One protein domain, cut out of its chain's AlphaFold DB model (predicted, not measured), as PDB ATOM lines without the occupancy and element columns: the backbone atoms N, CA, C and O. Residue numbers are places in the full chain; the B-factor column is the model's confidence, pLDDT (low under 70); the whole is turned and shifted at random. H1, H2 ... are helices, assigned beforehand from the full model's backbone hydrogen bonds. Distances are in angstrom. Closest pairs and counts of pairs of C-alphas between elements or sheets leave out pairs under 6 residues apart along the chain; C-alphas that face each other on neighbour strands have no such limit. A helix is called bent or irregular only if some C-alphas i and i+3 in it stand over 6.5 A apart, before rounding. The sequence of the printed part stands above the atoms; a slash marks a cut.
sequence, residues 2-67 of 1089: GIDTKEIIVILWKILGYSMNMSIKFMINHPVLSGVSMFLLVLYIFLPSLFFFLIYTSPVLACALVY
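This is residues 2 to 67 of the 1089 residues of the protein "LRR protein" of Arabidopsis thaliana (UniProt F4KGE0). Picture an open zigzag of helices with no packed core: the long helix H1 and H2 meet near their ends as a V, and at the far end of H2 the chain turns a second corner into the bent helix H3, whose second arm, H3b, sticks out. The printed part has 66 residues with three named helices, H1, H2 and H3 in that order, and no named strand; the class is all helix. The whole is extended, with a radius of gyration of the C-alphas of 16.8 A, and spans 52 by 32 by 19 A.

Find C-alpha 5 at (32.463, 41.296, 119.252); from there H1, residues 5 to 29, runs 35.6 A to C-alpha 29 at (15.089, 11.812, 109.406). Next comes H2, residues 31 to 46, 22.0 A long. Then look at H3, residues 48 to 67: by its hydrogen bonds it was assigned as one helix, but it is bent, with C-alphas 56 and 59 6.8 A apart. Its arms are H3a, residues 48 to 56, and H3b, residues 59 to 67, which ends at C-alpha 67 at (-14.742, 23.981, 107.212).

H1 and H2 form a helical hairpin, opposite ways at a steep tilt of 39 degrees. They touch through residues 23 to 27 of H1 and 33 to 35 of H2 alone; the closest C-alphas, of Met 27 and Ser 34, are 5.2 A apart. H2 touches H3a with its residues 40 to 44 alone, closest at the C-alphas of Tyr 44 and Phe 51, 5.4 A apart. These two run opposite ways at a steep tilt of 57 degrees. H3a and H3b stand at a steep tilt of 45 degrees. H1 is apart from H3a and H3b, and H2 is apart from H3b. In H1, H2, H3a and H3b every O i to N i+4 pair is within hydrogen-bond range.

The two C-alphas farthest apart, of Gly 2 and Tyr 67, are 53.6 A apart. Residues 2 to 22, of which 5 to 22 belong to H1, stand free, and so do residues 28 to 33, of which 31 to 33 belong to H2, and residues 55 to 67 of H3. The printed part has no cut, and both links, H1 to H2 and H2 to H3, are tight. The mean pLDDT of the printed part is 87.4; look for low confidence, under 70, at residue 2.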
ATOM      1  N   GLY A   2      30.180  45.811 128.178       68.22
ATOM      2  CA  GLY A   2      30.327  45.456 126.769       68.22
ATOM      3  C   GLY A   2      30.464  43.937 126.696       68.22
ATOM      4  O   GLY A   2      31.018  43.343 127.619       68.22
ATOM      5  N   ILE A   3      29.900  43.324 125.662       79.20
ATOM      6  CA  ILE A   3      30.212  41.945 125.283       79.20
ATOM      7  C   ILE A   3      31.104  42.091 124.058       79.20
ATOM      8  O   ILE A   3      30.711  42.789 123.119       79.20
ATOM      9  N   ASP A   4      32.297  41.506 124.086       84.32
ATOM     10  CA  ASP A   4      33.253  41.685 122.997       84.32
ATOM     11  C   ASP A   4      32.708  41.076 121.702       84.32
ATOM     12  O   ASP A   4      32.151  39.975 121.692       84.32
ATOM     13  N   THR A   5      32.906  41.769 120.578       85.04
ATOM     14  CA  THR A   5      32.463  41.296 119.252       85.04
ATOM     15  C   THR A   5      33.014  39.904 118.938       85.04
ATOM     16  O   THR A   5      32.311  39.077 118.362       85.04
ATOM     17  N   LYS A   6      34.229  39.606 119.414       87.99
ATOM     18  CA  LYS A   6      34.883  38.294 119.326       87.99
ATOM     19  C   LYS A   6      34.115  37.195 120.070       87.99
ATOM     20  O   LYS A   6      33.917  36.119 119.510       87.99
ATOM     21  N   GLU A   7      33.620  37.458 121.281       86.63
ATOM     22  CA  GLU A   7      32.778  36.497 122.011       86.63
ATOM     23  C   GLU A   7      31.455  36.257 121.277       86.63
ATOM     24  O   GLU A   7      31.023  35.113 121.130       86.63
ATOM     25  N   ILE A   8      30.836  37.324 120.755       87.98
ATOM     26  CA  ILE A   8      29.588  37.236 119.985       87.98
ATOM     27  C   ILE A   8      29.791  36.378 118.727       87.98
ATOM     28  O   ILE A   8      28.977  35.492 118.471       87.98
ATOM     29  N   ILE A   9      30.880  36.575 117.976       87.99
ATOM     30  CA  ILE A   9      31.200  35.787 116.772       87.99
ATOM     31  C   ILE A   9      31.412  34.305 117.121       87.99
ATOM     32  O   ILE A   9      30.803  33.441 116.490       87.99
ATOM     33  N   VAL A  10      32.182  33.990 118.170       88.79
ATOM     34  CA  VAL A  10      32.397  32.597 118.618       88.79
ATOM     35  C   VAL A  10      31.082  31.937 119.060       88.79
ATOM     36  O   VAL A  10      30.832  30.771 118.741       88.79
ATOM     37  N   ILE A  11      30.203  32.671 119.748       87.44
ATOM     38  CA  ILE A  11      28.865  32.194 120.127       87.44
ATOM     39  C   ILE A  11      27.994  31.961 118.882       87.44
ATOM     40  O   ILE A  11      27.353  30.912 118.780       87.44
ATOM     41  N   LEU A  12      28.001  32.880 117.910       89.34
ATOM     42  CA  LEU A  12      27.260  32.750 116.652       89.34
ATOM     43  C   LEU A  12      27.733  31.546 115.829       89.34
ATOM     44  O   LEU A  12      26.893  30.755 115.405       89.34
ATOM     45  N   TRP A  13      29.042  31.335 115.669       89.67
ATOM     46  CA  TRP A  13      29.596  30.146 115.007       89.67
ATOM     47  C   TRP A  13      29.213  28.850 115.732       89.67
ATOM     48  O   TRP A  13      28.807  27.878 115.091       89.67
ATOM     49  N   LYS A  14      29.249  28.830 117.071       89.63
ATOM     50  CA  LYS A  14      28.827  27.666 117.868       89.63
ATOM     51  C   LYS A  14      27.338  27.342 117.672       89.63
ATOM     52  O   LYS A  14      26.974  26.169 117.562       89.63
ATOM     53  N   ILE A  15      26.486  28.367 117.598       88.47
ATOM     54  CA  ILE A  15      25.047  28.234 117.325       88.47
ATOM     55  C   ILE A  15      24.803  27.792 115.876       88.47
ATOM     56  O   ILE A  15      23.999  26.888 115.648       88.47
ATOM     57  N   LEU A  16      25.516  28.366 114.903       89.82
ATOM     58  CA  LEU A  16      25.408  28.027 113.483       89.82
ATOM     59  C   LEU A  16      25.826  26.573 113.225       89.82
ATOM     60  O   LEU A  16      25.054  25.814 112.641       89.82
ATOM     61  N   GLY A  17      26.973  26.142 113.754       86.46
ATOM     62  CA  GLY A  17      27.445  24.760 113.652       86.46
ATOM     63  C   GLY A  17      26.502  23.749 114.317       86.46
ATOM     64  O   GLY A  17      26.283  22.659 113.777       86.46
ATOM     65  N   TYR A  18      25.872  24.109 115.444       82.87
ATOM     66  CA  TYR A  18      24.815  23.294 116.058       82.87
ATOM     67  C   TYR A  18      23.548  23.250 115.189       82.87
ATOM     68  O   TYR A  18      22.987  22.173 114.975       82.87
ATOM     69  N   SER A  19      23.133  24.392 114.633       84.47
ATOM     70  CA  SER A  19      21.978  24.522 113.737       84.47
ATOM     71  C   SER A  19      22.144  23.688 112.463       84.47
ATOM     72  O   SER A  19      21.262  22.896 112.137       84.47
ATOM     73  N   MET A  20      23.304  23.758 111.801       84.76
ATOM     74  CA  MET A  20      23.643  22.944 110.624       84.76
ATOM     75  C   MET A  20      23.663  21.446 110.954       84.76
ATOM     76  O   MET A  20      23.070  20.636 110.244       84.76
ATOM     77  N   ASN A  21      24.266  21.056 112.082       85.85
ATOM     78  CA  ASN A  21      24.234  19.664 112.538       85.85
ATOM     79  C   ASN A  21      22.808  19.165 112.821       85.85
ATOM     80  O   ASN A  21      22.519  17.982 112.622       85.85
ATOM     81  N   MET A  22      21.924  20.039 113.305       80.57
ATOM     82  CA  MET A  22      20.527  19.711 113.572       80.57
ATOM     83  C   MET A  22      19.700  19.659 112.281       80.57
ATOM     84  O   MET A  22      18.912  18.729 112.117       80.57
ATOM     85  N   SER A  23      19.916  20.579 111.335       82.46
ATOM     86  CA  SER A  23      19.217  20.604 110.045       82.46
ATOM     87  C   SER A  23      19.610  19.422 109.157       82.46
ATOM     88  O   SER A  23      18.728  18.798 108.577       82.46
ATOM     89  N   ILE A  24      20.884  19.009 109.139       84.13
ATOM     90  CA  ILE A  24      21.333  17.784 108.450       84.13
ATOM     91  C   ILE A  24      20.647  16.545 109.041       84.13
ATOM     92  O   ILE A  24      20.071  15.736 108.311       84.13
ATOM     93  N   LYS A  25      20.612  16.416 110.375       85.79
ATOM     94  CA  LYS A  25      19.887  15.323 111.049       85.79
ATOM     95  C   LYS A  25      18.378  15.384 110.783       85.79
ATOM     96  O   LYS A  25      17.736  14.338 110.712       85.79
ATOM     97  N   PHE A  26      17.801  16.570 110.616       85.39
ATOM     98  CA  PHE A  26      16.384  16.752 110.297       85.39
ATOM     99  C   PHE A  26      16.060  16.386 108.839       85.39
ATOM    100  O   PHE A  26      15.092  15.662 108.609       85.39
ATOM    101  N   MET A  27      16.907  16.779 107.879       86.15
ATOM    102  CA  MET A  27      16.822  16.379 106.467       86.15
ATOM    103  C   MET A  27      16.847  14.857 106.309       86.15
ATOM    104  O   MET A  27      15.993  14.302 105.620       86.15
ATOM    105  N   ILE A  28      17.774  14.178 106.995       87.16
ATOM    106  CA  ILE A  28      17.913  12.714 106.943       87.16
ATOM    107  C   ILE A  28      16.694  12.008 107.561       87.16
ATOM    108  O   ILE A  28      16.189  11.041 106.994       87.16
ATOM    109  N   ASN A  29      16.201  12.473 108.714       87.57
ATOM    110  CA  ASN A  29      15.089  11.812 109.406       87.57
ATOM    111  C   ASN A  29      13.717  12.096 108.766       87.57
ATOM    112  O   ASN A  29      12.846  11.220 108.757       87.57
ATOM    113  N   HIS A  30      13.488  13.317 108.270       86.09
ATOM    114  CA  HIS A  30      12.173  13.805 107.840       86.09
ATOM    115  C   HIS A  30      12.264  14.670 106.563       86.09
ATOM    116  O   HIS A  30      11.929  15.856 106.608       86.09
ATOM    117  N   PRO A  31      12.646  14.102 105.400       87.07
ATOM    118  CA  PRO A  31      12.937  14.874 104.186       87.07
ATOM    119  C   PRO A  31      11.779  15.772 103.726       87.07
ATOM    120  O   PRO A  31      12.003  16.929 103.387       87.07
ATOM    121  N   VAL A  32      10.528  15.299 103.796       85.39
ATOM    122  CA  VAL A  32       9.342  16.099 103.421       85.39
ATOM    123  C   VAL A  32       9.144  17.301 104.353       85.39
ATOM    124  O   VAL A  32       8.919  18.417 103.889       85.39
ATOM    125  N   LEU A  33       9.257  17.097 105.670       86.46
ATOM    126  CA  LEU A  33       9.082  18.172 106.652       86.46
ATOM    127  C   LEU A  33      10.253  19.165 106.604       86.46
ATOM    128  O   LEU A  33      10.046  20.365 106.758       86.46
ATOM    129  N   SER A  34      11.463  18.676 106.325       86.54
ATOM    130  CA  SER A  34      12.635  19.519 106.107       86.54
ATOM    131  C   SER A  34      12.539  20.323 104.811       86.54
ATOM    132  O   SER A  34      12.932  21.483 104.813       86.54
ATOM    133  N   GLY A  35      11.969  19.768 103.736       87.29
ATOM    134  CA  GLY A  35      11.696  20.505 102.498       87.29
ATOM    135  C   GLY A  35      10.704  21.651 102.713       87.29
ATOM    136  O   GLY A  35      10.974  22.780 102.315       87.29
ATOM    137  N   VAL A  36       9.606  21.400 103.437       89.69
ATOM    138  CA  VAL A  36       8.648  22.453 103.830       89.69
ATOM    139  C   VAL A  36       9.305  23.499 104.739       89.69
ATOM    140  O   VAL A  36       9.106  24.695 104.537       89.69
ATOM    141  N   SER A  37      10.124  23.081 105.710       86.51
ATOM    142  CA  SER A  37      10.848  24.008 106.589       86.51
ATOM    143  C   SER A  37      11.878  24.854 105.834       86.51
ATOM    144  O   SER A  37      12.028  26.033 106.134       86.51
ATOM    145  N   MET A  38      12.572  24.277 104.849       86.45
ATOM    146  CA  MET A  38      13.544  24.981 104.011       86.45
ATOM    147  C   MET A  38      12.843  25.984 103.089       86.45
ATOM    148  O   MET A  38      13.250  27.139 103.034       86.45
ATOM    149  N   PHE A  39      11.721  25.602 102.471       88.55
ATOM    150  CA  PHE A  39      10.882  26.517 101.693       88.55
ATOM    151  C   PHE A  39      10.367  27.702 102.530       88.55
ATOM    152  O   PHE A  39      10.398  28.840 102.068       88.55
ATOM    153  N   LEU A  40       9.960  27.468 103.783       88.37
ATOM    154  CA  LEU A  40       9.556  28.541 104.699       88.37
ATOM    155  C   LEU A  40      10.724  29.466 105.089       88.37
ATOM    156  O   LEU A  40      10.512  30.671 105.202       88.37
ATOM    157  N   LEU A  41      11.945  28.940 105.243       87.11
ATOM    158  CA  LEU A  41      13.150  29.754 105.461       87.11
ATOM    159  C   LEU A  41      13.520  30.578 104.216       87.11
ATOM    160  O   LEU A  41      13.834  31.757 104.341       87.11
ATOM    161  N   VAL A  42      13.416  30.001 103.016       88.90
ATOM    162  CA  VAL A  42      13.616  30.717 101.743       88.90
ATOM    163  C   VAL A  42      12.581  31.835 101.584       88.90
ATOM    164  O   VAL A  42      12.955  32.963 101.272       88.90
ATOM    165  N   LEU A  43      11.299  31.582 101.874       90.44
ATOM    166  CA  LEU A  43      10.276  32.634 101.888       90.44
ATOM    167  C   LEU A  43      10.579  33.728 102.920       90.44
ATOM    168  O   LEU A  43      10.413  34.902 102.605       90.44
ATOM    169  N   TYR A  44      11.038  33.372 104.121       92.04
ATOM    170  CA  TYR A  44      11.417  34.348 105.147       92.04
ATOM    171  C   TYR A  44      12.590  35.244 104.714       92.04
ATOM    172  O   TYR A  44      12.574  36.432 105.019       92.04
ATOM    173  N   ILE A  45      13.570  34.701 103.983       91.06
ATOM    174  CA  ILE A  45      14.748  35.441 103.502       91.06
ATOM    175  C   ILE A  45      14.405  36.326 102.293       91.06
ATOM    176  O   ILE A  45      14.659  37.526 102.320       91.06
ATOM    177  N   PHE A  46      13.828  35.755 101.231       89.91
ATOM    178  CA  PHE A  46      13.619  36.476  99.967       89.91
ATOM    179  C   PHE A  46      12.338  37.317  99.943       89.91
ATOM    180  O   PHE A  46      12.290  38.339  99.262       89.91
ATOM    181  N   LEU A  47      11.279  36.883 100.636       89.96
ATOM    182  CA  LEU A  47       9.948  37.497 100.574       89.96
ATOM    183  C   LEU A  47       9.310  37.606 101.980       89.96
ATOM    184  O   LEU A  47       8.231  37.040 102.204       89.96
ATOM    185  N   PRO A  48       9.917  38.358 102.932       89.13
ATOM    186  CA  PRO A  48       9.432  38.449 104.314       89.13
ATOM    187  C   PRO A  48       7.951  38.835 104.413       89.13
ATOM    188  O   PRO A  48       7.221  38.316 105.253       89.13
ATOM    189  N   SER A  49       7.481  39.710 103.517       87.47
ATOM    190  CA  SER A  49       6.073  40.107 103.415       87.47
ATOM    191  C   SER A  49       5.151  38.913 103.155       87.47
ATOM    192  O   SER A  49       4.181  38.734 103.888       87.47
ATOM    193  N   LEU A  50       5.465  38.051 102.178       87.88
ATOM    194  CA  LEU A  50       4.691  36.835 101.909       87.88
ATOM    195  C   LEU A  50       4.761  35.843 103.070       87.88
ATOM    196  O   LEU A  50       3.759  35.200 103.365       87.88
ATOM    197  N   PHE A  51       5.897  35.741 103.762       90.80
ATOM    198  CA  PHE A  51       6.017  34.911 104.961       90.80
ATOM    199  C   PHE A  51       5.106  35.410 106.099       90.80
ATOM    200  O   PHE A  51       4.361  34.619 106.682       90.80
ATOM    201  N   PHE A  52       5.069  36.722 106.365       88.39
ATOM    202  CA  PHE A  52       4.138  37.306 107.334       88.39
ATOM    203  C   PHE A  52       2.673  37.181 106.895       88.39
ATOM    204  O   PHE A  52       1.829  36.839 107.725       88.39
ATOM    205  N   PHE A  53       2.354  37.361 105.608       89.88
ATOM    206  CA  PHE A  53       1.013  37.086 105.083       89.88
ATOM    207  C   PHE A  53       0.633  35.607 105.223       89.88
ATOM    208  O   PHE A  53      -0.506  35.315 105.578       89.88
ATOM    209  N   LEU A  54       1.557  34.666 105.013       88.36
ATOM    210  CA  LEU A  54       1.312  33.230 105.170       88.36
ATOM    211  C   LEU A  54       1.096  32.855 106.643       88.36
ATOM    212  O   LEU A  54       0.184  32.090 106.944       88.36
ATOM    213  N   ILE A  55       1.845  33.445 107.581       89.25
ATOM    214  CA  ILE A  55       1.594  33.287 109.025       89.25
ATOM    215  C   ILE A  55       0.244  33.895 109.426       89.25
ATOM    216  O   ILE A  55      -0.521  33.250 110.140       89.25
ATOM    217  N   TYR A  56      -0.083  35.101 108.955       90.16
ATOM    218  CA  TYR A  56      -1.331  35.788 109.299       90.16
ATOM    219  C   TYR A  56      -2.569  35.110 108.689       90.16
ATOM    220  O   TYR A  56      -3.618  35.024 109.327       90.16
ATOM    221  N   THR A  57      -2.448  34.574 107.472       91.48
ATOM    222  CA  THR A  57      -3.520  33.809 106.819       91.48
ATOM    223  C   THR A  57      -3.592  32.362 107.289       91.48
ATOM    224  O   THR A  57      -4.674  31.794 107.211       91.48
ATOM    225  N   SER A  58      -2.524  31.762 107.827       89.89
ATOM    226  CA  SER A  58      -2.499  30.356 108.272       89.89
ATOM    227  C   SER A  58      -3.671  29.961 109.196       89.89
ATOM    228  O   SER A  58      -4.320  28.956 108.899       89.89
ATOM    229  N   PRO A  59      -4.064  30.743 110.227       92.17
ATOM    230  CA  PRO A  59      -5.281  30.477 111.002       92.17
ATOM    231  C   PRO A  59      -6.562  30.472 110.156       92.17
ATOM    232  O   PRO A  59      -7.414  29.602 110.327       92.17
ATOM    233  N   VAL A  60      -6.696  31.408 109.211       91.49
ATOM    234  CA  VAL A  60      -7.851  31.499 108.300       91.49
ATOM    235  C   VAL A  60      -7.858  30.324 107.321       91.49
ATOM    236  O   VAL A  60      -8.903  29.719 107.103       91.49
ATOM    237  N   LEU A  61      -6.692  29.948 106.791       88.11
ATOM    238  CA  LEU A  61      -6.495  28.810 105.898       88.11
ATOM    239  C   LEU A  61      -6.811  27.491 106.612       88.11
ATOM    240  O   LEU A  61      -7.525  26.658 106.065       88.11
ATOM    241  N   ALA A  62      -6.355  27.320 107.855       87.89
ATOM    242  CA  ALA A  62      -6.663  26.163 108.688       87.89
ATOM    243  C   ALA A  62      -8.167  26.072 108.993       87.89
ATOM    244  O   ALA A  62      -8.758  25.005 108.826       87.89
ATOM    245  N   CYS A  63      -8.811  27.185 109.362       86.13
ATOM    246  CA  CYS A  63     -10.262  27.250 109.550       86.13
ATOM    247  C   CYS A  63     -11.030  26.939 108.256       86.13
ATOM    248  O   CYS A  63     -11.976  26.154 108.288       86.13
ATOM    249  N   ALA A  64     -10.606  27.482 107.113       88.75
ATOM    250  CA  ALA A  64     -11.206  27.206 105.809       88.75
ATOM    251  C   ALA A  64     -11.031  25.736 105.393       88.75
ATOM    252  O   ALA A  64     -11.971  25.131 104.886       88.75
ATOM    253  N   LEU A  65      -9.871  25.129 105.663       88.35
ATOM    254  CA  LEU A  65      -9.587  23.724 105.363       88.35
ATOM    255  C   LEU A  65     -10.388  22.790 106.288       88.35
ATOM    256  O   LEU A  65     -10.937  21.798 105.817       88.35
ATOM    257  N   VAL A  66     -10.556  23.129 107.573       88.86
ATOM    258  CA  VAL A  66     -11.460  22.414 108.497       88.86
ATOM    259  C   VAL A  66     -12.923  22.540 108.055       88.86
ATOM    260  O   VAL A  66     -13.614  21.527 107.970       88.86
ATOM    261  N   TYR A  67     -13.380  23.742 107.699       89.98
ATOM    262  CA  TYR A  67     -14.742  23.981 107.212       89.98
ATOM    263  C   TYR A  67     -15.019  23.251 105.890       89.98
ATOM    264  O   TYR A  67     -16.050  22.598 105.743       89.98
TER     265      TYR A  67